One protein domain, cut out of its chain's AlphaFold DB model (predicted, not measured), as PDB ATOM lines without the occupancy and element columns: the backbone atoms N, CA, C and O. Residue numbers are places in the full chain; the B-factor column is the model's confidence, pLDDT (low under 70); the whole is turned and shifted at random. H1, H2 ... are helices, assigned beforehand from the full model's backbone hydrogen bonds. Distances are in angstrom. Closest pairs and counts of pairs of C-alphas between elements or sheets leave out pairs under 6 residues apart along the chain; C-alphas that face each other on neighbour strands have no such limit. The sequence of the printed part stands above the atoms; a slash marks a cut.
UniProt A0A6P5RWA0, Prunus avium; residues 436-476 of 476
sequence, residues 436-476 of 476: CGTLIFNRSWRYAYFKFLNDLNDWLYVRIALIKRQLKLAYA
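What this domain is: This is residues 436 to 476 of the 476 residues of a protein of Prunus avium (UniProt A0A6P5RWA0). One long helix, H2, makes a rod, and a short helix, H1, is folded back at a sharp corner over its first turns. Most of H2 sticks out free, from residue 451 on. The printed part has 41 residues with two named helices, H1 then H2, no named strand, and is all helix. It is extended, with a radius of gyration of the C-alphas of 16.6 A and spans of 52 by 13 by 6 A.

Where its parts are: Find C-alpha 436 at (152.525, 210.081, 191.321), where H1, residues 436 to 441, begins. After Asn 442, go to C-alpha 443 at (143.718, 212.674, 183.506); from there H2, residues 443 to 474, runs 46.3 A to C-alpha 474 at (182.233, 205.017, 158.946).

How they stand to each other: H1 and H2 touch only at the corner by their tight link, H2 with residues 445 to 449 alone. Look at Leu 439 and Arg 446, whose C-alphas are the closest pair, 4.8 A apart. The helices run opposite ways at a steep tilt of 54 degrees. In H1 and H2 every O i to N i+4 pair is within hydrogen-bond range.

The domain as a whole: The C-alphas farthest apart are those of Phe 441 and Ala 476, 52.4 A. The printed part has no cut. Confidence is low, under 70, at residues 474 to 476, the last of which ends the chain.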
ATOM      1  N   CYS A 436     153.228 211.290 191.738       82.06
ATOM      2  CA  CYS A 436     152.525 210.081 191.321       82.06
ATOM      3  C   CYS A 436     151.021 210.180 191.601       82.06
ATOM      4  O   CYS A 436     150.219 209.750 190.774       82.06
ATOM      5  N   GLY A 437     150.616 210.798 192.713       82.06
ATOM      6  CA  GLY A 437     149.199 211.008 193.020       82.06
ATOM      7  C   GLY A 437     148.521 211.952 192.025       82.06
ATOM      8  O   GLY A 437     147.455 211.624 191.505       82.06
ATOM      9  N   THR A 438     149.150 213.079 191.672       82.00
ATOM     10  CA  THR A 438     148.586 213.993 190.661       82.00
ATOM     11  C   THR A 438     148.462 213.327 189.291       82.00
ATOM     12  O   THR A 438     147.447 213.516 188.620       82.00
ATOM     13  N   LEU A 439     149.412 212.467 188.910       82.62
ATOM     14  CA  LEU A 439     149.327 211.658 187.689       82.62
ATOM     15  C   LEU A 439     148.232 210.577 187.742       82.62
ATOM     16  O   LEU A 439     147.649 210.258 186.707       82.62
ATOM     17  N   ILE A 440     147.921 210.007 188.911       81.81
ATOM     18  CA  ILE A 440     146.854 209.000 189.061       81.81
ATOM     19  C   ILE A 440     145.467 209.642 188.933       81.81
ATOM     20  O   ILE A 440     144.612 209.113 188.218       81.81
ATOM     21  N   PHE A 441     145.243 210.782 189.592       81.31
ATOM     22  CA  PHE A 441     143.909 211.382 189.705       81.31
ATOM     23  C   PHE A 441     143.596 212.422 188.620       81.31
ATOM     24  O   PHE A 441     142.428 212.594 188.265       81.31
ATOM     25  N   ASN A 442     144.600 213.092 188.040       81.38
ATOM     26  CA  ASN A 442     144.383 214.109 187.012       81.38
ATOM     27  C   ASN A 442     144.691 213.569 185.606       81.38
ATOM     28  O   ASN A 442     145.840 213.513 185.159       81.38
ATOM     29  N   ARG A 443     143.628 213.210 184.874       80.12
ATOM     30  CA  ARG A 443     143.718 212.674 183.506       80.12
ATOM     31  C   ARG A 443     144.503 213.580 182.556       80.12
ATOM     32  O   ARG A 443     145.273 213.057 181.755       80.12
ATOM     33  N   SER A 444     144.340 214.899 182.641       86.88
ATOM     34  CA  SER A 444     144.998 215.843 181.728       86.88
ATOM     35  C   SER A 444     146.513 215.870 181.932       86.88
ATOM     36  O   SER A 444     147.267 215.800 180.964       86.88
ATOM     37  N   TRP A 445     146.961 215.884 183.191       81.62
ATOM     38  CA  TRP A 445     148.386 215.838 183.534       81.62
ATOM     39  C   TRP A 445     149.018 214.496 183.185       81.62
ATOM     40  O   TRP A 445     150.123 214.462 182.651       81.62
ATOM     41  N   ARG A 446     148.289 213.395 183.389       85.75
ATOM     42  CA  ARG A 446     148.729 212.065 182.965       85.75
ATOM     43  C   ARG A 446     148.994 212.004 181.462       85.75
ATOM     44  O   ARG A 446     150.047 211.529 181.048       85.75
ATOM     45  N   TYR A 447     148.061 212.502 180.649       85.06
ATOM     46  CA  TYR A 447     148.236 212.533 179.196       85.06
ATOM     47  C   TYR A 447     149.391 213.440 178.769       85.06
ATOM     48  O   TYR A 447     150.175 213.036 177.917       85.06
ATOM     49  N   ALA A 448     149.534 214.625 179.371       86.50
ATOM     50  CA  ALA A 448     150.646 215.527 179.071       86.50
ATOM     51  C   ALA A 448     152.008 214.899 179.420       86.50
ATOM     52  O   ALA A 448     152.931 214.946 178.611       86.50
ATOM     53  N   TYR A 449     152.109 214.251 180.583       85.19
ATOM     54  CA  TYR A 449     153.333 213.601 181.046       85.19
ATOM     55  C   TYR A 449     153.737 212.406 180.170       85.19
ATOM     56  O   TYR A 449     154.882 212.325 179.731       85.19
ATOM     57  N   PHE A 450     152.803 211.505 179.847       87.75
ATOM     58  CA  PHE A 450     153.111 210.373 178.963       87.75
ATOM     59  C   PHE A 450     153.362 210.799 177.516       87.75
ATOM     60  O   PHE A 450     154.185 210.183 176.845       87.75
ATOM     61  N   LYS A 451     152.712 211.867 177.037       88.38
ATOM     62  CA  LYS A 451     153.028 212.450 175.729       88.38
ATOM     63  C   LYS A 451     154.463 212.978 175.699       88.38
ATOM     64  O   LYS A 451     155.204 212.619 174.798       88.38
ATOM     65  N   PHE A 452     154.873 213.728 176.722       89.94
ATOM     66  CA  PHE A 452     156.253 214.194 176.858       89.94
ATOM     67  C   PHE A 452     157.265 213.035 176.884       89.94
ATOM     68  O   PHE A 452     158.280 213.099 176.199       89.94
ATOM     69  N   LEU A 453     156.990 211.961 177.636       88.25
ATOM     70  CA  LEU A 453     157.872 210.787 177.674       88.25
ATOM     71  C   LEU A 453     157.969 210.071 176.323       88.25
ATOM     72  O   LEU A 453     159.059 209.647 175.946       88.25
ATOM     73  N   ASN A 454     156.860 209.953 175.591       89.62
ATOM     74  CA  ASN A 454     156.870 209.380 174.248       89.62
ATOM     75  C   ASN A 454     157.660 210.260 173.273       89.62
ATOM     76  O   ASN A 454     158.531 209.743 172.581       89.62
ATOM     77  N   ASP A 455     157.437 211.577 173.287       90.12
ATOM     78  CA  ASP A 455     158.172 212.530 172.445       90.12
ATOM     79  C   ASP A 455     159.687 212.479 172.741       90.12
ATOM     80  O   ASP A 455     160.519 212.508 171.831       90.12
ATOM     81  N   LEU A 456     160.064 212.343 174.020       88.25
ATOM     82  CA  LEU A 456     161.456 212.184 174.447       88.25
ATOM     83  C   LEU A 456     162.057 210.854 173.966       88.25
ATOM     84  O   LEU A 456     163.203 210.826 173.510       88.25
ATOM     85  N   ASN A 457     161.300 209.759 174.065       88.75
ATOM     86  CA  ASN A 457     161.731 208.438 173.615       88.75
ATOM     87  C   ASN A 457     161.919 208.395 172.093       88.75
ATOM     88  O   ASN A 457     162.937 207.896 171.614       88.75
ATOM     89  N   ASP A 458     160.996 208.987 171.335       89.56
ATOM     90  CA  ASP A 458     161.096 209.102 169.879       89.56
ATOM     91  C   ASP A 458     162.308 209.952 169.475       89.56
ATOM     92  O   ASP A 458     163.077 209.569 168.588       89.56
ATOM     93  N   TRP A 459     162.553 211.066 170.174       92.00
ATOM     94  CA  TRP A 459     163.741 211.892 169.951       92.00
ATOM     95  C   TRP A 459     165.044 211.117 170.201       92.00
ATOM     96  O   TRP A 459     165.966 211.166 169.380       92.00
ATOM     97  N   LEU A 460     165.111 210.356 171.299       88.19
ATOM     98  CA  LEU A 460     166.240 209.483 171.632       88.19
ATOM     99  C   LEU A 460     166.441 208.389 170.581       88.19
ATOM    100  O   LEU A 460     167.564 208.179 170.120       88.19
ATOM    101  N   TYR A 461     165.363 207.728 170.163       90.69
ATOM    102  CA  TYR A 461     165.401 206.684 169.146       90.69
ATOM    103  C   TYR A 461     165.945 207.216 167.815       90.69
ATOM    104  O   TYR A 461     166.850 206.616 167.234       90.69
ATOM    105  N   VAL A 462     165.466 208.381 167.363       91.06
ATOM    106  CA  VAL A 462     165.951 209.031 166.136       91.06
ATOM    107  C   VAL A 462     167.427 209.419 166.261       91.06
ATOM    108  O   VAL A 462     168.211 209.132 165.355       91.06
ATOM    109  N   ARG A 463     167.844 210.006 167.391       88.62
ATOM    110  CA  ARG A 463     169.256 210.328 167.672       88.62
ATOM    111  C   ARG A 463     170.145 209.088 167.593       88.62
ATOM    112  O   ARG A 463     171.171 209.120 166.915       88.62
ATOM    113  N   ILE A 464     169.744 207.996 168.242       87.06
ATOM    114  CA  ILE A 464     170.494 206.734 168.252       87.06
ATOM    115  C   ILE A 464     170.539 206.120 166.849       87.06
ATOM    116  O   ILE A 464     171.599 205.671 166.414       87.06
ATOM    117  N   ALA A 465     169.430 206.131 166.107       87.44
ATOM    118  CA  ALA A 465     169.384 205.632 164.737       87.44
ATOM    119  C   ALA A 465     170.308 206.430 163.796       87.44
ATOM    120  O   ALA A 465     171.010 205.832 162.978       87.44
ATOM    121  N   LEU A 466     170.366 207.760 163.944       87.69
ATOM    122  CA  LEU A 466     171.278 208.627 163.191       87.69
ATOM    123  C   LEU A 466     172.745 208.350 163.531       87.69
ATOM    124  O   LEU A 466     173.549 208.182 162.617       87.69
ATOM    125  N   ILE A 467     173.080 208.218 164.817       84.62
ATOM    126  CA  ILE A 467     174.437 207.866 165.265       84.62
ATOM    127  C   ILE A 467     174.835 206.486 164.727       84.62
ATOM    128  O   ILE A 467     175.921 206.313 164.182       84.62
ATOM    129  N   LYS A 468     173.937 205.497 164.795       81.56
ATOM    130  CA  LYS A 468     174.187 204.140 164.290       81.56
ATOM    131  C   LYS A 468     174.362 204.111 162.768       81.56
ATOM    132  O   LYS A 468     175.162 203.326 162.262       81.56
ATOM    133  N   ARG A 469     173.645 204.967 162.031       80.19
ATOM    134  CA  ARG A 469     173.821 205.148 160.581       80.19
ATOM    135  C   ARG A 469     175.150 205.831 160.250       80.19
ATOM    136  O   ARG A 469     175.821 205.378 159.331       80.19
ATOM    137  N   GLN A 470     175.540 206.861 161.000       77.56
ATOM    138  CA  GLN A 470     176.848 207.509 160.857       77.56
ATOM    139  C   GLN A 470     177.992 206.531 161.149       77.56
ATOM    140  O   GLN A 470     178.942 206.473 160.381       77.56
ATOM    141  N   LEU A 471     177.853 205.684 162.173       73.94
ATOM    142  CA  LEU A 471     178.809 204.615 162.465       73.94
ATOM    143  C   LEU A 471     178.860 203.571 161.341       73.94
ATOM    144  O   LEU A 471     179.942 203.220 160.897       73.94
ATOM    145  N   LYS A 472     177.722 203.104 160.810       70.75
ATOM    146  CA  LYS A 472     177.726 202.161 159.673       70.75
ATOM    147  C   LYS A 472     178.373 202.730 158.406       70.75
ATOM    148  O   LYS A 472     178.995 201.966 157.687       70.75
ATOM    149  N   LEU A 473     178.225 204.029 158.143       70.19
ATOM    150  CA  LEU A 473     178.899 204.718 157.034       70.19
ATOM    151  C   LEU A 473     180.388 204.990 157.309       70.19
ATOM    152  O   LEU A 473     181.119 205.276 156.376       70.19
ATOM    153  N   ALA A 474     180.825 204.916 158.566       62.00
ATOM    154  CA  ALA A 474     182.233 205.017 158.946       62.00
ATOM    155  C   ALA A 474     182.969 203.660 158.900       62.00
ATOM    156  O   ALA A 474     184.193 203.636 158.946       62.00
ATOM    157  N   TYR A 475     182.232 202.543 158.817       59.69
ATOM    158  CA  TYR A 475     182.763 201.169 158.781       59.69
ATOM    159  C   TYR A 475     182.436 200.405 157.478       59.69
ATOM    160  O   TYR A 475     182.688 199.201 157.401       59.69
ATOM    161  N   ALA A 476     181.866 201.078 156.479       45.28
ATOM    162  CA  ALA A 476     181.693 200.596 155.108       45.28
ATOM    163  C   ALA A 476     182.493 201.509 154.181       45.28
ATOM    164  O   ALA A 476     183.105 200.978 153.228       45.28
TER     165      ALA A 476